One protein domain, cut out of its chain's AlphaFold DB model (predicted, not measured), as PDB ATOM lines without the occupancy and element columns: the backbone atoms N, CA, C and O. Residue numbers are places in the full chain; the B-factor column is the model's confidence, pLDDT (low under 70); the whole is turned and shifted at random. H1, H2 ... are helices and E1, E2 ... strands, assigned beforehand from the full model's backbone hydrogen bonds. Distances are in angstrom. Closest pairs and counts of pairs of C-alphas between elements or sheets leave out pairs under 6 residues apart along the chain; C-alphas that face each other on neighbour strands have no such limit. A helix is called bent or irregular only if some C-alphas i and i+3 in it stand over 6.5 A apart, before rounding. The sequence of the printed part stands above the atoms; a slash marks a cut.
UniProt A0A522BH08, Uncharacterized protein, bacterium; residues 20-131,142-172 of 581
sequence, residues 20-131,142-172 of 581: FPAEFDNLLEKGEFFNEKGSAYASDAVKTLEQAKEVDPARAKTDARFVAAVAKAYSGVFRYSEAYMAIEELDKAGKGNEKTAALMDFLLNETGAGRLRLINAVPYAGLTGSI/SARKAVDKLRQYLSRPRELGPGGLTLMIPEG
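AT A GLANCE: This is residues 20 to 131 and 142 to 172 of the 581 residues of an uncharacterized protein of bacterium (UniProt A0A522BH08). At one end of the domain, the narrow two-stranded antiparallel sheet E1 - E5 packs through E5 on helices H5 and H7, with the short pair E2 - E4 and strand E3 close by. Helices H1, H2, H4, H5 and H6 form an up-and-down bundle, each running against the one before it, with the hairpin H1 and H2 at the end away from the strands, H4 in its middle, and the short H3 between H2 and H4 along the chain. The printed part has 143 residues, in the order H1 H2 H3 H4 H5 H6 E1 E2 E3 H7 E4 E5, and its class is mixed, helices and strands. It is compact, with a radius of gyration of the C-alphas of 14.8 A, and rounded, spanning 40 by 32 by 27 A.

IN THESE COORDINATES: E1, residues 113 to 119, is 19.0 A long, beginning at C-alpha 113 (196.439, 267.210, 152.862); E5, residues 165 to 170, is 16.3 A long and ends at C-alpha 170 (198.460, 263.732, 153.014). The shorter strands are E2, residues 124 to 127, E3, 129 to 131, and E4, 158 to 160. H5, residues 80 to 92, spans 18.1 A, H7, 142 to 154, 18.3 A, H4, 64 to 76, 18.2 A, and H6, 98 to 109, 16.2 A. H1, residues 20 to 36, spans 24.6 A from C-alpha 20 (167.814, 261.218, 175.364), and H2, 39 to 55, 24.7 A; H3 is residues 57 to 60. H2 is irregular: C-alphas 40 and 43 are 7.6 A apart.

HOW THE PARTS SIT: E1 and E5 are antiparallel at 155 degrees, with N 116 and O 167 at 2.8 A. The closest C-alphas of H5 and E5 are Ser 81 and Met 168, 4.7 A; those of H7 and E5 are Ala 143 and Pro 170, 5.5 A. E2 and E4 are antiparallel, with N 124 and O 160 at 2.7 A. E2 runs on into E3 at 50 degrees; E3 pairs with no named strand, and its Gly 129 is 4.9 A from Leu 154 of H7, C-alpha to C-alpha. H4, the hub, touches H5 at a shallow tilt of 17 degrees, opposite ways, a hairpin closest at the C-alphas of Ala 71 and Ala 83, 4.1 A. H4 touches H6 at C-alphas 68 and 100, 5.3 A, H2 at 42 and 73, 5.2 A, and residues 28 to 35 of H1. H1 and H2 touch as a hairpin, closest at C-alphas 31 and 45, 4.4 A. H2 and H3 only just touch, only at the corner, with 3 pairs of C-alphas within 8 A. In H1, H4, H5, H6 and H7 every O i to N i+4 pair is within hydrogen-bond range; in H2, 11 of 13 are, and H3 is too short for one.

THE WHOLE: The C-alphas farthest apart, of Ala 22 and Gly 172, are 44.5 A apart. Residues 132 to 141 are not printed, leaving 15.8 A between C-alphas 131 and 142; the links printed whole are tight. Mean pLDDT of the printed part is 94.5, and only residue 20 is under 70.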
ATOM      1  N   PHE A  20     166.813 261.013 176.412       60.53
ATOM      2  CA  PHE A  20     167.814 261.218 175.364       60.53
ATOM      3  C   PHE A  20     168.374 262.651 175.237       60.53
ATOM      4  O   PHE A  20     169.581 262.762 175.023       60.53
ATOM      5  N   PRO A  21     167.604 263.754 175.407       70.25
ATOM      6  CA  PRO A  21     168.156 265.097 175.198       70.25
ATOM      7  C   PRO A  21     169.278 265.438 176.185       70.25
ATOM      8  O   PRO A  21     170.314 265.961 175.789       70.25
ATOM      9  N   ALA A  22     169.097 265.088 177.464       85.25
ATOM     10  CA  ALA A  22     170.065 265.402 178.512       85.25
ATOM     11  C   ALA A  22     171.349 264.567 178.390       85.25
ATOM     12  O   ALA A  22     172.434 265.047 178.707       85.25
ATOM     13  N   GLU A  23     171.247 263.320 177.925       94.19
ATOM     14  CA  GLU A  23     172.410 262.447 177.757       94.19
ATOM     15  C   GLU A  23     173.302 262.890 176.588       94.19
ATOM     16  O   GLU A  23     174.522 262.945 176.751       94.19
ATOM     17  N   PHE A  24     172.708 263.289 175.454       95.44
ATOM     18  CA  PHE A  24     173.453 263.844 174.320       95.44
ATOM     19  C   PHE A  24     174.260 265.081 174.727       95.44
ATOM     20  O   PHE A  24     175.460 265.150 174.463       95.44
ATOM     21  N   ASP A  25     173.614 266.039 175.399       96.25
ATOM     22  CA  ASP A  25     174.256 267.287 175.818       96.25
ATOM     23  C   ASP A  25     175.374 267.037 176.844       96.25
ATOM     24  O   ASP A  25     176.468 267.582 176.696       96.25
ATOM     25  N   ASN A  26     175.169 266.131 177.808       96.38
ATOM     26  CA  ASN A  26     176.209 265.743 178.771       96.38
ATOM     27  C   ASN A  26     177.436 265.113 178.089       96.38
ATOM     28  O   ASN A  26     178.580 265.395 178.459       96.38
ATOM     29  N   LEU A  27     177.220 264.233 177.105       97.81
ATOM     30  CA  LEU A  27     178.309 263.603 176.354       97.81
ATOM     31  C   LEU A  27     179.012 264.610 175.436       97.81
ATOM     32  O   LEU A  27     180.241 264.591 175.349       97.81
ATOM     33  N   LEU A  28     178.268 265.522 174.803       97.88
ATOM     34  CA  LEU A  28     178.831 266.616 174.012       97.88
ATOM     35  C   LEU A  28     179.722 267.521 174.873       97.88
ATOM     36  O   LEU A  28     180.883 267.725 174.523       97.88
ATOM     37  N   GLU A  29     179.234 267.989 176.022       97.75
ATOM     38  CA  GLU A  29     180.008 268.821 176.956       97.75
ATOM     39  C   GLU A  29     181.272 268.111 177.446       97.75
ATOM     40  O   GLU A  29     182.358 268.694 177.482       97.75
ATOM     41  N   LYS A  30     181.168 266.818 177.769       97.69
ATOM     42  CA  LYS A  30     182.324 266.008 178.163       97.69
ATOM     43  C   LYS A  30     183.331 265.842 177.018       97.69
ATOM     44  O   LYS A  30     184.538 265.893 177.252       97.69
ATOM     45  N   GLY A  31     182.861 265.661 175.785       97.81
ATOM     46  CA  GLY A  31     183.705 265.600 174.592       97.81
ATOM     47  C   GLY A  31     184.419 266.926 174.307       97.81
ATOM     48  O   GLY A  31     185.616 266.939 174.021       97.81
ATOM     49  N   GLU A  32     183.715 268.049 174.445       97.69
ATOM     50  CA  GLU A  32     184.290 269.395 174.344       97.69
ATOM     51  C   GLU A  32     185.344 269.644 175.425       97.69
ATOM     52  O   GLU A  32     186.438 270.113 175.108       97.69
ATOM     53  N   PHE A  33     185.073 269.241 176.668       97.69
ATOM     54  CA  PHE A  33     186.049 269.312 177.752       97.69
ATOM     55  C   PHE A  33     187.342 268.564 177.400       97.69
ATOM     56  O   PHE A  33     188.436 269.095 177.598       97.69
ATOM     57  N   PHE A  34     187.254 267.358 176.829       97.88
ATOM     58  CA  PHE A  34     188.445 266.636 176.371       97.88
ATOM     59  C   PHE A  34     189.171 267.363 175.231       97.88
ATOM     60  O   PHE A  34     190.399 267.452 175.258       97.88
ATOM     61  N   ASN A  35     188.443 267.955 174.281       96.88
ATOM     62  CA  ASN A  35     189.035 268.775 173.219       96.88
ATOM     63  C   ASN A  35     189.798 270.003 173.753       96.88
ATOM     64  O   ASN A  35     190.772 270.437 173.134       96.88
ATOM     65  N   GLU A  36     189.370 270.587 174.873       96.50
ATOM     66  CA  GLU A  36     190.052 271.717 175.520       96.50
ATOM     67  C   GLU A  36     191.343 271.307 176.240       96.50
ATOM     68  O   GLU A  36     192.261 272.116 176.365       96.50
ATOM     69  N   LYS A  37     191.460 270.044 176.674       96.19
ATOM     70  CA  LYS A  37     192.683 269.513 177.304       96.19
ATOM     71  C   LYS A  37     193.811 269.205 176.313       96.19
ATOM     72  O   LYS A  37     194.914 268.866 176.744       96.19
ATOM     73  N   GLY A  38     193.569 269.364 175.011       92.19
ATOM     74  CA  GLY A  38     194.570 269.233 173.953       92.19
ATOM     75  C   GLY A  38     194.679 267.825 173.357       92.19
ATOM     76  O   GLY A  38     193.909 266.920 173.674       92.19
ATOM     77  N   SER A  39     195.659 267.633 172.470       89.50
ATOM     78  CA  SER A  39     195.783 266.434 171.619       89.50
ATOM     79  C   SER A  39     195.958 265.118 172.382       89.50
ATOM     80  O   SER A  39     195.564 264.069 171.878       89.50
ATOM     81  N   ALA A  40     196.479 265.157 173.613       93.06
ATOM     82  CA  ALA A  40     196.619 263.973 174.465       93.06
ATOM     83  C   ALA A  40     195.271 263.306 174.804       93.06
ATOM     84  O   ALA A  40     195.234 262.097 175.009       93.06
ATOM     85  N   TYR A  41     194.175 264.075 174.809       96.50
ATOM     86  CA  TYR A  41     192.820 263.601 175.118       96.50
ATOM     87  C   TYR A  41     191.934 263.466 173.874       96.50
ATOM     88  O   TYR A  41     190.746 263.168 173.991       96.50
ATOM     89  N   ALA A  42     192.483 263.649 172.670       94.31
ATOM     90  CA  ALA A  42     191.692 263.621 171.439       94.31
ATOM     91  C   ALA A  42     191.003 262.260 171.218       94.31
ATOM     92  O   ALA A  42     189.857 262.212 170.780       94.31
ATOM     93  N   SER A  43     191.643 261.149 171.596       96.38
ATOM     94  CA  SER A  43     191.031 259.811 171.537       96.38
ATOM     95  C   SER A  43     189.829 259.663 172.480       96.38
ATOM     96  O   SER A  43     188.828 259.054 172.101       96.38
ATOM     97  N   ASP A  44     189.901 260.237 173.686       97.62
ATOM     98  CA  ASP A  44     188.795 260.225 174.651       97.62
ATOM     99  C   ASP A  44     187.649 261.136 174.197       97.62
ATOM    100  O   ASP A  44     186.477 260.769 174.330       97.62
ATOM    101  N   ALA A  45     187.980 262.287 173.597       97.88
ATOM    102  CA  ALA A  45     187.013 263.178 172.961       97.88
ATOM    103  C   ALA A  45     186.251 262.448 171.848       97.88
ATOM    104  O   ALA A  45     185.023 262.423 171.865       97.88
ATOM    105  N   VAL A  46     186.966 261.778 170.937       97.69
ATOM    106  CA  VAL A  46     186.378 260.974 169.857       97.69
ATOM    107  C   VAL A  46     185.429 259.915 170.403       97.69
ATOM    108  O   VAL A  46     184.278 259.862 169.985       97.69
ATOM    109  N   LYS A  47     185.885 259.105 171.364       97.69
ATOM    110  CA  LYS A  47     185.063 258.040 171.949       97.69
ATOM    111  C   LYS A  47     183.782 258.595 172.576       97.69
ATOM    112  O   LYS A  47     182.713 258.024 172.397       97.69
ATOM    113  N   THR A  48     183.888 259.706 173.301       98.06
ATOM    114  CA  THR A  48     182.745 260.332 173.982       98.06
ATOM    115  C   THR A  48     181.756 260.944 172.984       98.06
ATOM    116  O   THR A  48     180.547 260.807 173.146       98.06
ATOM    117  N   LEU A  49     182.249 261.582 171.921       98.06
ATOM    118  CA  LEU A  49     181.403 262.198 170.894       98.06
ATOM    119  C   LEU A  49     180.762 261.157 169.963       98.06
ATOM    120  O   LEU A  49     179.637 261.358 169.514       98.06
ATOM    121  N   GLU A  50     181.419 260.022 169.711       97.12
ATOM    122  CA  GLU A  50     180.794 258.884 169.025       97.12
ATOM    123  C   GLU A  50     179.648 258.293 169.864       97.12
ATOM    124  O   GLU A  50     178.583 258.032 169.313       97.12
ATOM    125  N   GLN A  51     179.799 258.205 171.192       97.12
ATOM    126  CA  GLN A  51     178.696 257.826 172.088       97.12
ATOM    127  C   GLN A  51     177.541 258.834 172.035       97.12
ATOM    128  O   GLN A  51     176.386 258.431 171.944       97.12
ATOM    129  N   ALA A  52     177.828 260.142 172.024       97.06
ATOM    130  CA  ALA A  52     176.783 261.156 171.857       97.06
ATOM    131  C   ALA A  52     176.032 260.969 170.526       97.06
ATOM    132  O   ALA A  52     174.805 260.997 170.490       97.06
ATOM    133  N   LYS A  53     176.756 260.700 169.433       96.69
ATOM    134  CA  LYS A  53     176.154 260.409 168.125       96.69
ATOM    135  C   LYS A  53     175.260 259.169 168.147       96.69
ATOM    136  O   LYS A  53     174.248 259.168 167.458       96.69
ATOM    137  N   GLU A  54     175.625 258.128 168.889       96.06
ATOM    138  CA  GLU A  54     174.798 256.924 169.045       96.06
ATOM    139  C   GLU A  54     173.506 257.204 169.827       96.06
ATOM    140  O   GLU A  54     172.466 256.635 169.496       96.06
ATOM    141  N   VAL A  55     173.554 258.107 170.814       96.44
ATOM    142  CA  VAL A  55     172.391 258.520 171.619       96.44
ATOM    143  C   VAL A  55     171.371 259.313 170.792       96.44
ATOM    144  O   VAL A  55     170.175 259.046 170.894       96.44
ATOM    145  N   ASP A  56     171.816 260.264 169.960       95.81
ATOM    146  CA  ASP A  56     170.935 261.021 169.055       95.81
ATOM    147  C   ASP A  56     171.582 261.252 167.670       95.81
ATOM    148  O   ASP A  56     172.178 262.307 167.402       95.81
ATOM    149  N   PRO A  57     171.452 260.278 166.745       95.00
ATOM    150  CA  PRO A  57     172.049 260.371 165.414       95.00
ATOM    151  C   PRO A  57     171.474 261.504 164.557       95.00
ATOM    152  O   PRO A  57     172.174 262.037 163.694       95.00
ATOM    153  N   ALA A  58     170.202 261.864 164.757       93.25
ATOM    154  CA  ALA A  58     169.530 262.891 163.965       93.25
ATOM    155  C   ALA A  58     170.023 264.291 164.352       93.25
ATOM    156  O   ALA A  58     170.343 265.108 163.479       93.25
ATOM    157  N   ARG A  59     170.154 264.552 165.659       94.50
ATOM    158  CA  ARG A  59     170.737 265.796 166.167       94.50
ATOM    159  C   ARG A  59     172.219 265.899 165.823       94.50
ATOM    160  O   ARG A  59     172.637 266.940 165.327       94.50
ATOM    161  N   ALA A  60     172.987 264.818 165.965       94.94
ATOM    162  CA  ALA A  60     174.416 264.792 165.637       94.94
ATOM    163  C   ALA A  60     174.739 265.240 164.197       94.94
ATOM    164  O   ALA A  60     175.796 265.813 163.951       94.94
ATOM    165  N   LYS A  61     173.834 265.008 163.237       91.44
ATOM    166  CA  LYS A  61     174.003 265.448 161.840       91.44
ATOM    167  C   LYS A  61     173.752 266.937 161.611       91.44
ATOM    168  O   LYS A  61     174.132 267.472 160.579       91.44
ATOM    169  N   THR A  62     173.034 267.592 162.517       94.19
ATOM    170  CA  THR A  62     172.492 268.937 162.278       94.19
ATOM    171  C   THR A  62     172.906 269.970 163.317       94.19
ATOM    172  O   THR A  62     172.749 271.164 163.071       94.19
ATOM    173  N   ASP A  63     173.437 269.534 164.457       96.44
ATOM    174  CA  ASP A  63     173.923 270.393 165.527       96.44
ATOM    175  C   ASP A  63     175.358 270.857 165.226       96.44
ATOM    176  O   ASP A  63     176.326 270.098 165.317       96.44
ATOM    177  N   ALA A  64     175.500 272.133 164.868       96.94
ATOM    178  CA  ALA A  64     176.785 272.727 164.513       96.94
ATOM    179  C   ALA A  64     177.808 272.708 165.663       96.94
ATOM    180  O   ALA A  64     179.013 272.655 165.410       96.94
ATOM    181  N   ARG A  65     177.354 272.738 166.927       97.25
ATOM    182  CA  ARG A  65     178.238 272.635 168.099       97.25
ATOM    183  C   ARG A  65     178.828 271.231 168.172       97.25
ATOM    184  O   ARG A  65     180.045 271.091 168.292       97.25
ATOM    185  N   PHE A  66     177.983 270.212 168.017       97.88
ATOM    186  CA  PHE A  66     178.428 268.824 167.956       97.88
ATOM    187  C   PHE A  66     179.399 268.583 166.794       97.88
ATOM    188  O   PHE A  66     180.479 268.030 167.006       97.88
ATOM    189  N   VAL A  67     179.063 269.040 165.581       97.75
ATOM    190  CA  VAL A  67     179.915 268.857 164.395       97.75
ATOM    191  C   VAL A  67     181.278 269.532 164.570       97.75
ATOM    192  O   VAL A  67     182.304 268.921 164.275       97.75
ATOM    193  N   ALA A  68     181.326 270.749 165.119       97.62
ATOM    194  CA  ALA A  68     182.593 271.411 165.423       97.62
ATOM    195  C   ALA A  68     183.423 270.624 166.455       97.62
ATOM    196  O   ALA A  68     184.631 270.443 166.280       97.62
ATOM    197  N   ALA A  69     182.786 270.119 167.518       97.75
ATOM    198  CA  ALA A  69     183.458 269.328 168.543       97.75
ATOM    199  C   ALA A  69     184.016 268.009 167.980       97.75
ATOM    200  O   ALA A  69     185.175 267.670 168.243       97.75
ATOM    201  N   VAL A  70     183.234 267.275 167.181       97.81
ATOM    202  CA  VAL A  70     183.663 265.982 166.624       97.81
ATOM    203  C   VAL A  70     184.719 266.156 165.539       97.81
ATOM    204  O   VAL A  70     185.698 265.417 165.538       97.81
ATOM    205  N   ALA A  71     184.598 267.173 164.679       97.56
ATOM    206  CA  ALA A  71     185.609 267.468 163.671       97.56
ATOM    207  C   ALA A  71     186.945 267.856 164.318       97.56
ATOM    208  O   ALA A  71     187.986 267.329 163.931       97.56
ATOM    209  N   LYS A  72     186.927 268.687 165.371       97.50
ATOM    210  CA  LYS A  72     188.132 269.013 166.151       97.50
ATOM    211  C   LYS A  72     188.766 267.764 166.774       97.50
ATOM    212  O   LYS A  72     189.984 267.590 166.683       97.50
ATOM    213  N   ALA A  73     187.956 266.882 167.361       97.81
ATOM    214  CA  ALA A  73     188.432 265.635 167.958       97.81
ATOM    215  C   ALA A  73     189.051 264.698 166.905       97.81
ATOM    216  O   ALA A  73     190.159 264.194 167.097       97.81
ATOM    217  N   TYR A  74     188.375 264.511 165.765       98.00
ATOM    218  CA  TYR A  74     188.862 263.725 164.630       98.00
ATOM    219  C   TYR A  74     190.175 264.269 164.065       98.00
ATOM    220  O   TYR A  74     191.111 263.489 163.877       98.00
ATOM    221  N   SER A  75     190.293 265.582 163.871       96.75
ATOM    222  CA  SER A  75     191.546 266.217 163.447       96.75
ATOM    223  C   SER A  75     192.684 265.949 164.432       96.75
ATOM    224  O   SER A  75     193.786 265.601 164.014       96.75
ATOM    225  N   GLY A  76     192.413 265.998 165.743       95.69
ATOM    226  CA  GLY A  76     193.399 265.695 166.788       95.69
ATOM    227  C   GLY A  76     193.927 264.253 166.779       95.69
ATOM    228  O   GLY A  76     195.016 263.999 167.294       95.69
ATOM    229  N   VAL A  77     193.193 263.317 166.168       96.88
ATOM    230  CA  VAL A  77     193.610 261.915 165.975       96.88
ATOM    231  C   VAL A  77     193.886 261.559 164.509       96.88
ATOM    232  O   VAL A  77     193.897 260.374 164.167       96.88
ATOM    233  N   PHE A  78     194.133 262.558 163.654       97.25
ATOM    234  CA  PHE A  78     194.471 262.401 162.232       97.25
ATOM    235  C   PHE A  78     193.364 261.756 161.368       97.25
ATOM    236  O   PHE A  78     193.631 261.242 160.283       97.25
ATOM    237  N   ARG A  79     192.099 261.785 161.815       97.44
ATOM    238  CA  ARG A  79     190.913 261.315 161.066       97.44
ATOM    239  C   ARG A  79     190.366 262.423 160.149       97.44
ATOM    240  O   ARG A  79     189.188 262.768 160.206       97.44
ATOM    241  N   TYR A  80     191.225 263.000 159.304       97.62
ATOM    242  CA  TYR A  80     190.900 264.205 158.522       97.62
ATOM    243  C   TYR A  80     189.719 264.025 157.564       97.62
ATOM    244  O   TYR A  80     188.882 264.915 157.464       97.62
ATOM    245  N   SER A  81     189.603 262.862 156.909       96.69
ATOM    246  CA  SER A  81     188.469 262.583 156.010       96.69
ATOM    247  C   SER A  81     187.136 262.645 156.759       96.69
ATOM    248  O   SER A  81     186.185 263.261 156.293       96.69
ATOM    249  N   GLU A  82     187.076 262.061 157.957       96.62
ATOM    250  CA  GLU A  82     185.869 262.035 158.791       96.62
ATOM    251  C   GLU A  82     185.526 263.407 159.367       96.62
ATOM    252  O   GLU A  82     184.349 263.754 159.434       96.62
ATOM    253  N   ALA A  83     186.538 264.199 159.734       97.38
ATOM    254  CA  ALA A  83     186.349 265.591 160.132       97.38
ATOM    255  C   ALA A  83     185.769 266.426 158.980       97.38
ATOM    256  O   ALA A  83     184.777 267.128 159.172       97.38
ATOM    257  N   TYR A  84     186.348 266.291 157.783       96.81
ATOM    258  CA  TYR A  84     185.924 267.013 156.586       96.81
ATOM    259  C   TYR A  84     184.473 266.700 156.220       96.81
ATOM    260  O   TYR A  84     183.666 267.614 156.084       96.81
ATOM    261  N   MET A  85     184.111 265.417 156.124       94.44
ATOM    262  CA  MET A  85     182.752 265.022 155.737       94.44
ATOM    263  C   MET A  85     181.695 265.454 156.755       94.44
ATOM    264  O   MET A  85     180.595 265.821 156.354       94.44
ATOM    265  N   ALA A  86     182.007 265.427 158.057       94.88
ATOM    266  CA  ALA A  86     181.070 265.885 159.083       94.88
ATOM    267  C   ALA A  86     180.725 267.372 158.904       94.88
ATOM    268  O   ALA A  86     179.563 267.754 159.038       94.88
ATOM    269  N   ILE A  87     181.721 268.200 158.568       96.94
ATOM    270  CA  ILE A  87     181.505 269.621 158.281       96.94
ATOM    271  C   ILE A  87     180.802 269.798 156.927       96.94
ATOM    272  O   ILE A  87     179.839 270.552 156.841       96.94
ATOM    273  N   GLU A  88     181.213 269.061 155.892       94.31
ATOM    274  CA  GLU A  88     180.613 269.144 154.555       94.31
ATOM    275  C   GLU A  88     179.112 268.783 154.560       94.31
ATOM    276  O   GLU A  88     178.317 269.452 153.899       94.31
ATOM    277  N   GLU A  89     178.695 267.754 155.310       92.25
ATOM    278  CA  GLU A  89     177.277 267.376 155.464       92.25
ATOM    279  C   GLU A  89     176.470 268.502 156.139       92.25
ATOM    280  O   GLU A  89     175.366 268.828 155.693       92.25
ATOM    281  N   LEU A  90     177.037 269.148 157.164       94.69
ATOM    282  CA  LEU A  90     176.414 270.273 157.864       94.69
ATOM    283  C   LEU A  90     176.291 271.519 156.968       94.69
ATOM    284  O   LEU A  90     175.245 272.177 156.958       94.69
ATOM    285  N   ASP A  91     177.335 271.829 156.202       94.00
ATOM    286  CA  ASP A  91     177.364 272.970 155.284       94.00
ATOM    287  C   ASP A  91     176.383 272.772 154.122       94.00
ATOM    288  O   ASP A  91     175.630 273.692 153.794       94.00
ATOM    289  N   LYS A  92     176.286 271.554 153.563       90.94
ATOM    290  CA  LYS A  92     175.257 271.192 152.565       90.94
ATOM    291  C   LYS A  92     173.834 271.359 153.107       90.94
ATOM    292  O   LYS A  92     172.926 271.681 152.344       90.94
ATOM    293  N   ALA A  93     173.635 271.178 154.412       92.00
ATOM    294  CA  ALA A  93     172.361 271.431 155.077       92.00
ATOM    295  C   ALA A  93     172.119 272.919 155.414       92.00
ATOM    296  O   ALA A  93     171.069 273.245 155.970       92.00
ATOM    297  N   GLY A  94     173.071 273.814 155.117       94.31
ATOM    298  CA  GLY A  94     172.991 275.242 155.434       94.31
ATOM    299  C   GLY A  94     173.077 275.548 156.931       94.31
ATOM    300  O   GLY A  94     172.555 276.567 157.378       94.31
ATOM    301  N   LYS A  95     173.684 274.650 157.721       95.19
ATOM    302  CA  LYS A  95     173.743 274.735 159.193       95.19
ATOM    303  C   LYS A  95     175.141 275.040 159.741       95.19
ATOM    304  O   LYS A  95     175.333 275.000 160.954       95.19
ATOM    305  N   GLY A  96     176.104 275.334 158.870       93.88
ATOM    306  CA  GLY A  96     177.450 275.752 159.260       93.88
ATOM    307  C   GLY A  96     177.470 277.050 160.072       93.88
ATOM    308  O   GLY A  96     176.546 277.864 160.019       93.88
ATOM    309  N   ASN A  97     178.541 277.255 160.838       95.50
ATOM    310  CA  ASN A  97     178.808 278.488 161.576       95.50
ATOM    311  C   ASN A  97     180.298 278.871 161.494       95.50
ATOM    312  O   ASN A  97     181.101 278.178 160.874       95.50
ATOM    313  N   GLU A  98     180.688 279.970 162.144       96.44
ATOM    314  CA  GLU A  98     182.076 280.459 162.138       96.44
ATOM    315  C   GLU A  98     183.089 279.412 162.640       96.44
ATOM    316  O   GLU A  98     184.182 279.291 162.091       96.44
ATOM    317  N   LYS A  99     182.720 278.593 163.638       95.44
ATOM    318  CA  LYS A  99     183.604 277.543 164.168       95.44
ATOM    319  C   LYS A  99     183.808 276.409 163.165       95.44
ATOM    320  O   LYS A  99     184.932 275.933 163.025       95.44
ATOM    321  N   THR A 100     182.750 275.957 162.488       96.00
ATOM    322  CA  THR A 100     182.873 274.901 161.470       96.00
ATOM    323  C   THR A 100     183.596 275.410 160.227       96.00
ATOM    324  O   THR A 100     184.412 274.677 159.678       96.00
ATOM    325  N   ALA A 101     183.403 276.680 159.855       96.12
ATOM    326  CA  ALA A 101     184.153 277.329 158.781       96.12
ATOM    327  C   ALA A 101     185.658 277.419 159.091       96.12
ATOM    328  O   ALA A 101     186.473 277.045 158.254       96.12
ATOM    329  N   ALA A 102     186.038 277.828 160.307       96.88
ATOM    330  CA  ALA A 102     187.443 277.869 160.722       96.88
ATOM    331  C   ALA A 102     188.089 276.471 160.756       96.88
ATOM    332  O   ALA A 102     189.250 276.307 160.392       96.88
ATOM    333  N   LEU A 103     187.341 275.440 161.167       96.56
ATOM    334  CA  LEU A 103     187.824 274.056 161.119       96.56
ATOM    335  C   LEU A 103     187.961 273.533 159.686       96.56
ATOM    336  O   LEU A 103     188.900 272.791 159.409       96.56
ATOM    337  N   MET A 104     187.052 273.906 158.785       96.38
ATOM    338  CA  MET A 104     187.171 273.587 157.364       96.38
ATOM    339  C   MET A 104     188.419 274.244 156.765       96.38
ATOM    340  O   MET A 104     189.192 273.573 156.090       96.38
ATOM    341  N   ASP A 105     188.658 275.520 157.069       96.06
ATOM    342  CA  ASP A 105     189.856 276.247 156.638       96.06
ATOM    343  C   ASP A 105     191.143 275.566 157.132       96.06
ATOM    344  O   ASP A 105     192.031 275.264 156.337       96.06
ATOM    345  N   PHE A 106     191.184 275.189 158.414       95.88
ATOM    346  CA  PHE A 106     192.273 274.398 158.989       95.88
ATOM    347  C   PHE A 106     192.502 273.077 158.230       95.88
ATOM    348  O   PHE A 106     193.634 272.750 157.875       95.88
ATOM    349  N   LEU A 107     191.438 272.315 157.949       95.62
ATOM    350  CA  LEU A 107     191.525 271.043 157.218       95.62
ATOM    351  C   LEU A 107     192.025 271.215 155.780       95.62
ATOM    352  O   LEU A 107     192.680 270.321 155.253       95.62
ATOM    353  N   LEU A 108     191.688 272.326 155.131       93.81
ATOM    354  CA  LEU A 108     192.058 272.577 153.743       93.81
ATOM    355  C   LEU A 108     193.472 273.143 153.603       93.81
ATOM    356  O   LEU A 108     194.153 272.822 152.630       93.81
ATOM    357  N   ASN A 109     193.906 273.962 154.563       93.44
ATOM    358  CA  ASN A 109     195.104 274.784 154.415       93.44
ATOM    359  C   ASN A 109     196.242 274.402 155.369       93.44
ATOM    360  O   ASN A 109     197.406 274.598 155.025       93.44
ATOM    361  N   GLU A 110     195.951 273.838 156.545       93.62
ATOM    362  CA  GLU A 110     196.966 273.618 157.588       93.62
ATOM    363  C   GLU A 110     197.363 272.149 157.781       93.62
ATOM    364  O   GLU A 110     198.443 271.871 158.302       93.62
ATOM    365  N   THR A 111     196.553 271.175 157.350       92.69
ATOM    366  CA  THR A 111     196.864 269.751 157.595       92.69
ATOM    367  C   THR A 111     197.881 269.143 156.628       92.69
ATOM    368  O   THR A 111     198.246 267.980 156.807       92.69
ATOM    369  N   GLY A 112     198.296 269.868 155.583       93.31
ATOM    370  CA  GLY A 112     199.177 269.335 154.531       93.31
ATOM    371  C   GLY A 112     198.531 268.215 153.701       93.31
ATOM    372  O   GLY A 112     199.220 267.316 153.219       93.31
ATOM    373  N   ALA A 113     197.199 268.221 153.588       95.19
ATOM    374  CA  ALA A 113     196.439 267.210 152.862       95.19
ATOM    375  C   ALA A 113     195.808 267.804 151.599       95.19
ATOM    376  O   ALA A 113     195.369 268.952 151.591       95.19
ATOM    377  N   GLY A 114     195.757 267.008 150.537       96.75
ATOM    378  CA  GLY A 114     194.896 267.259 149.391       96.75
ATOM    379  C   GLY A 114     193.585 266.482 149.508       96.75
ATOM    380  O   GLY A 114     193.388 265.660 150.409       96.75
ATOM    381  N   ARG A 115     192.679 266.734 148.568       96.69
ATOM    382  CA  ARG A 115     191.366 266.094 148.465       96.69
ATOM    383  C   ARG A 115     191.316 265.177 147.256       96.69
ATOM    384  O   ARG A 115     191.548 265.618 146.135       96.69
ATOM    385  N   LEU A 116     190.924 263.929 147.472       96.56
ATOM    386  CA  LEU A 116     190.454 263.046 146.413       96.56
ATOM    387  C   LEU A 116     188.940 262.914 146.525       96.56
ATOM    388  O   LEU A 116     188.429 262.271 147.441       96.56
ATOM    389  N   ARG A 117     188.221 263.519 145.586       95.19
ATOM    390  CA  ARG A 117     186.775 263.402 145.474       95.19
ATOM    391  C   ARG A 117     186.437 262.210 144.590       95.19
ATOM    392  O   ARG A 117     186.665 262.231 143.386       95.19
ATOM    393  N   LEU A 118     185.875 261.178 145.197       93.19
ATOM    394  CA  LEU A 118     185.293 260.047 144.494       93.19
ATOM    395  C   LEU A 118     183.870 260.414 144.104       93.19
ATOM    396  O   LEU A 118     183.108 260.870 144.955       93.19
ATOM    397  N   ILE A 119     183.502 260.216 142.846       90.06
ATOM    398  CA  ILE A 119     182.123 260.402 142.392       90.06
ATOM    399  C   ILE A 119     181.645 259.187 141.618       90.06
ATOM    400  O   ILE A 119     182.428 258.466 141.002       90.06
ATOM    401  N   ASN A 120     180.340 258.968 141.658       89.25
ATOM    402  CA  ASN A 120     179.694 257.888 140.942       89.25
ATOM    403  C   ASN A 120     178.304 258.345 140.517       89.25
ATOM    404  O   ASN A 120     177.593 258.966 141.308       89.25
ATOM    405  N   ALA A 121     177.928 258.050 139.276       86.62
ATOM    406  CA  ALA A 121     176.617 258.422 138.752       86.62
ATOM    407  C   ALA A 121     175.487 257.647 139.441       86.62
ATOM    408  O   ALA A 121     174.374 258.144 139.581       86.62
ATOM    409  N   VAL A 122     175.791 256.434 139.901       86.31
ATOM    410  CA  VAL A 122     174.836 255.526 140.533       86.31
ATOM    411  C   VAL A 122     175.172 255.406 142.018       86.31
ATOM    412  O   VAL A 122     176.350 255.298 142.365       86.31
ATOM    413  N   PRO A 123     174.183 255.408 142.927       87.25
ATOM    414  CA  PRO A 123     174.424 255.054 144.317       87.25
ATOM    415  C   PRO A 123     175.051 253.659 144.432       87.25
ATOM    416  O   PRO A 123     174.488 252.663 143.988       87.25
ATOM    417  N   TYR A 124     176.223 253.594 145.047       85.44
ATOM    418  CA  TYR A 124     176.980 252.391 145.332       85.44
ATOM    419  C   TYR A 124     177.103 252.244 146.842       85.44
ATOM    420  O   TYR A 124     177.764 253.035 147.523       85.44
ATOM    421  N   ALA A 125     176.445 251.219 147.371       86.94
ATOM    422  CA  ALA A 125     176.546 250.862 148.770       86.94
ATOM    423  C   ALA A 125     177.705 249.883 148.973       86.94
ATOM    424  O   ALA A 125     177.843 248.890 148.266       86.94
ATOM    425  N   GLY A 126     178.513 250.155 149.989       89.56
ATOM    426  CA  GLY A 126     179.539 249.240 150.460       89.56
ATOM    427  C   GLY A 126     180.878 249.318 149.735       89.56
ATOM    428  O   GLY A 126     181.618 248.338 149.713       89.56
ATOM    429  N   LEU A 127     181.220 250.495 149.208       92.62
ATOM    430  CA  LEU A 127     182.554 250.789 148.703       92.62
ATOM    431  C   LEU A 127     183.588 250.548 149.807       92.62
ATOM    432  O   LEU A 127     183.526 251.174 150.865       92.62
ATOM    433  N   THR A 128     184.545 249.664 149.555       95.38
ATOM    434  CA  THR A 128     185.744 249.510 150.384       95.38
ATOM    435  C   THR A 128     186.985 249.812 149.556       95.38
ATOM    436  O   THR A 128     186.918 249.960 148.334       95.38
ATOM    437  N   GLY A 129     188.130 249.942 150.217       95.62
ATOM    438  CA  GLY A 129     189.391 250.148 149.531       95.62
ATOM    439  C   GLY A 129     190.613 250.043 150.429       95.62
ATOM    440  O   GLY A 129     190.524 249.831 151.640       95.62
ATOM    441  N   SER A 130     191.771 250.224 149.811       96.62
ATOM    442  CA  SER A 130     193.071 250.314 150.462       96.62
ATOM    443  C   SER A 130     193.867 251.476 149.883       96.62
ATOM    444  O   SER A 130     193.665 251.882 148.740       96.62
ATOM    445  N   ILE A 131     194.779 252.020 150.685       97.50
ATOM    446  CA  ILE A 131     195.715 253.060 150.263       97.50
ATOM    447  C   ILE A 131     197.132 252.688 150.692       97.50
ATOM    448  O   ILE A 131     197.396 252.357 151.856       97.50
ATOM    449  N   SER A 142     203.010 262.534 161.176       93.38
ATOM    450  CA  SER A 142     201.603 262.935 161.108       93.38
ATOM    451  C   SER A 142     200.924 262.339 159.874       93.38
ATOM    452  O   SER A 142     199.852 261.748 159.989       93.38
ATOM    453  N   ALA A 143     201.587 262.402 158.721       95.81
ATOM    454  CA  ALA A 143     201.148 261.826 157.461       95.81
ATOM    455  C   ALA A 143     201.003 260.303 157.560       95.81
ATOM    456  O   ALA A 143     199.968 259.768 157.166       95.81
ATOM    457  N   ARG A 144     201.964 259.595 158.177       97.00
ATOM    458  CA  ARG A 144     201.833 258.145 158.431       97.00
ATOM    459  C   ARG A 144     200.586 257.810 159.249       97.00
ATOM    460  O   ARG A 144     199.811 256.943 158.859       97.00
ATOM    461  N   LYS A 145     200.347 258.541 160.345       96.69
ATOM    462  CA  LYS A 145     199.151 258.345 161.180       96.69
ATOM    463  C   LYS A 145     197.860 258.628 160.411       96.69
ATOM    464  O   LYS A 145     196.904 257.872 160.550       96.69
ATOM    465  N   ALA A 146     197.831 259.688 159.604       96.44
ATOM    466  CA  ALA A 146     196.678 260.020 158.771       96.44
ATOM    467  C   ALA A 146     196.392 258.926 157.729       96.44
ATOM    468  O   ALA A 146     195.243 258.514 157.580       96.44
ATOM    469  N   VAL A 147     197.429 258.387 157.078       97.44
ATOM    470  CA  VAL A 147     197.301 257.249 156.151       97.44
ATOM    471  C   VAL A 147     196.764 256.010 156.872       97.44
ATOM    472  O   VAL A 147     195.847 255.372 156.363       97.44
ATOM    473  N   ASP A 148     197.246 255.689 158.074       97.50
ATOM    474  CA  ASP A 148     196.728 254.555 158.855       97.50
ATOM    475  C   ASP A 148     195.244 254.713 159.212       97.50
ATOM    476  O   ASP A 148     194.466 253.757 159.124       97.50
ATOM    477  N   LYS A 149     194.819 255.932 159.566       97.44
ATOM    478  CA  LYS A 149     193.399 256.234 159.791       97.44
ATOM    479  C   LYS A 149     192.584 256.141 158.513       97.44
ATOM    480  O   LYS A 149     191.487 255.591 158.550       97.44
ATOM    481  N   LEU A 150     193.124 256.588 157.385       97.00
ATOM    482  CA  LEU A 150     192.463 256.462 156.093       97.00
ATOM    483  C   LEU A 150     192.334 254.994 155.650       97.00
ATOM    484  O   LEU A 150     191.279 254.604 155.158       97.00
ATOM    485  N   ARG A 151     193.337 254.144 155.906       97.50
ATOM    486  CA  ARG A 151     193.243 252.686 155.694       97.50
ATOM    487  C   ARG A 151     192.115 252.075 156.521       97.50
ATOM    488  O   ARG A 151     191.296 251.331 155.991       97.50
ATOM    489  N   GLN A 152     192.036 252.416 157.810       96.75
ATOM    490  CA  GLN A 152     190.938 251.976 158.679       96.75
ATOM    491  C   GLN A 152     189.579 252.513 158.202       96.75
ATOM    492  O   GLN A 152     188.554 251.846 158.348       96.75
ATOM    493  N   TYR A 153     189.561 253.722 157.647       95.44
ATOM    494  CA  TYR A 153     188.358 254.328 157.104       95.44
ATOM    495  C   TYR A 153     187.865 253.576 155.857       95.44
ATOM    496  O   TYR A 153     186.682 253.240 155.796       95.44
ATOM    497  N   LEU A 154     188.757 253.270 154.911       95.88
ATOM    498  CA  LEU A 154     188.440 252.583 153.653       95.88
ATOM    499  C   LEU A 154     188.211 251.073 153.805       95.88
ATOM    500  O   LEU A 154     187.531 250.479 152.973       95.88
ATOM    501  N   SER A 155     188.704 250.442 154.877       96.19
ATOM    502  CA  SER A 155     188.447 249.016 155.134       96.19
ATOM    503  C   SER A 155     186.998 248.715 155.526       96.19
ATOM    504  O   SER A 155     186.590 247.553 155.558       96.19
ATOM    505  N   ARG A 156     186.212 249.751 155.840       94.62
ATOM    506  CA  ARG A 156     184.794 249.639 156.177       94.62
ATOM    507  C   ARG A 156     183.930 250.036 154.979       94.62
ATOM    508  O   ARG A 156     184.283 251.002 154.307       94.62
ATOM    509  N   PRO A 157     182.786 249.365 154.758       95.06
ATOM    510  CA  PRO A 157     181.866 249.699 153.675       95.06
ATOM    511  C   PRO A 157     181.407 251.167 153.747       95.06
ATOM    512  O   PRO A 157     180.989 251.635 154.809       95.06
ATOM    513  N   ARG A 158     181.483 251.887 152.623       92.94
ATOM    514  CA  ARG A 158     181.052 253.285 152.467       92.94
ATOM    515  C   ARG A 158     179.958 253.416 151.425       92.94
ATOM    516  O   ARG A 158     179.913 252.667 150.454       92.94
ATOM    517  N   GLU A 159     179.080 254.382 151.634       90.12
ATOM    518  CA  GLU A 159     178.129 254.796 150.611       90.12
ATOM    519  C   GLU A 159     178.797 255.832 149.712       90.12
ATOM    520  O   GLU A 159     179.426 256.778 150.189       90.12
ATOM    521  N   LEU A 160     178.670 255.634 148.407       89.50
ATOM    522  CA  LEU A 160     179.101 256.576 147.390       89.50
ATOM    523  C   LEU A 160     177.920 256.833 146.464       89.50
ATOM    524  O   LEU A 160     177.330 255.897 145.954       89.50
ATOM    525  N   GLY A 161     177.587 258.086 146.203       81.62
ATOM    526  CA  GLY A 161     176.564 258.431 145.218       81.62
ATOM    527  C   GLY A 161     176.949 259.678 144.432       81.62
ATOM    528  O   GLY A 161     178.107 260.104 144.500       81.62
ATOM    529  N   PRO A 162     175.980 260.325 143.765       79.19
ATOM    530  CA  PRO A 162     176.216 261.557 143.007       79.19
ATOM    531  C   PRO A 162     176.800 262.698 143.854       79.19
ATOM    532  O   PRO A 162     177.550 263.537 143.359       79.19
ATOM    533  N   GLY A 163     176.504 262.711 145.162       82.44
ATOM    534  CA  GLY A 163     177.074 263.668 146.118       82.44
ATOM    535  C   GLY A 163     178.591 263.535 146.320       82.44
ATOM    536  O   GLY A 163     179.231 264.503 146.743       82.44
ATOM    537  N   GLY A 164     179.157 262.380 145.960       90.12
ATOM    538  CA  GLY A 164     180.568 262.039 146.087       90.12
ATOM    539  C   GLY A 164     181.018 261.692 147.509       90.12
ATOM    540  O   GLY A 164     180.307 261.923 148.484       90.12
ATOM    541  N   LEU A 165     182.223 261.134 147.610       92.94
ATOM    542  CA  LEU A 165     182.949 260.854 148.846       92.94
ATOM    543  C   LEU A 165     184.307 261.553 148.765       92.94
ATOM    544  O   LEU A 165     185.106 261.241 147.886       92.94
ATOM    545  N   THR A 166     184.583 262.478 149.680       95.75
ATOM    546  CA  THR A 166     185.862 263.199 149.703       95.75
ATOM    547  C   THR A 166     186.812 262.560 150.708       95.75
ATOM    548  O   THR A 166     186.506 262.461 151.895       95.75
ATOM    549  N   LEU A 167     187.980 262.135 150.229       96.81
ATOM    550  CA  LEU A 167     189.072 261.631 151.050       96.81
ATOM    551  C   LEU A 167     190.131 262.722 151.213       96.81
ATOM    552  O   LEU A 167     190.608 263.280 150.227       96.81
ATOM    553  N   MET A 168     190.522 262.990 152.453       97.69
ATOM    554  CA  MET A 168     191.666 263.841 152.781       97.69
ATOM    555  C   MET A 168     192.922 262.972 152.816       97.69
ATOM    556  O   MET A 168     193.032 262.082 153.667       97.69
ATOM    557  N   ILE A 169     193.855 263.217 151.897       97.38
ATOM    558  CA  ILE A 169     195.069 262.415 151.709       97.38
ATOM    559  C   ILE A 169     196.288 263.318 151.932       97.38
ATOM    560  O   ILE A 169     196.376 264.354 151.275       97.38
ATOM    561  N   PRO A 170     197.221 262.971 152.840       96.94
ATOM    562  CA  PRO A 170     198.460 263.732 153.014       96.94
ATOM    563  C   PRO A 170     199.237 263.838 151.704       96.94
ATOM    564  O   PRO A 170     199.159 262.929 150.880       96.94
ATOM    565  N   GLU A 171     200.022 264.894 151.524       95.38
ATOM    566  CA  GLU A 171     200.837 265.049 150.317       95.38
ATOM    567  C   GLU A 171     201.726 263.822 150.026       95.38
ATOM    568  O   GLU A 171     202.274 263.184 150.932       95.38
ATOM    569  N   GLY A 172     201.845 263.449 148.749       95.81
ATOM    570  CA  GLY A 172     202.677 262.327 148.323       95.81
ATOM    571  C   GLY A 172     202.132 261.537 147.136       95.81
ATOM    572  O   GLY A 172     201.190 261.938 146.455       95.81
TER     573      GLY A 172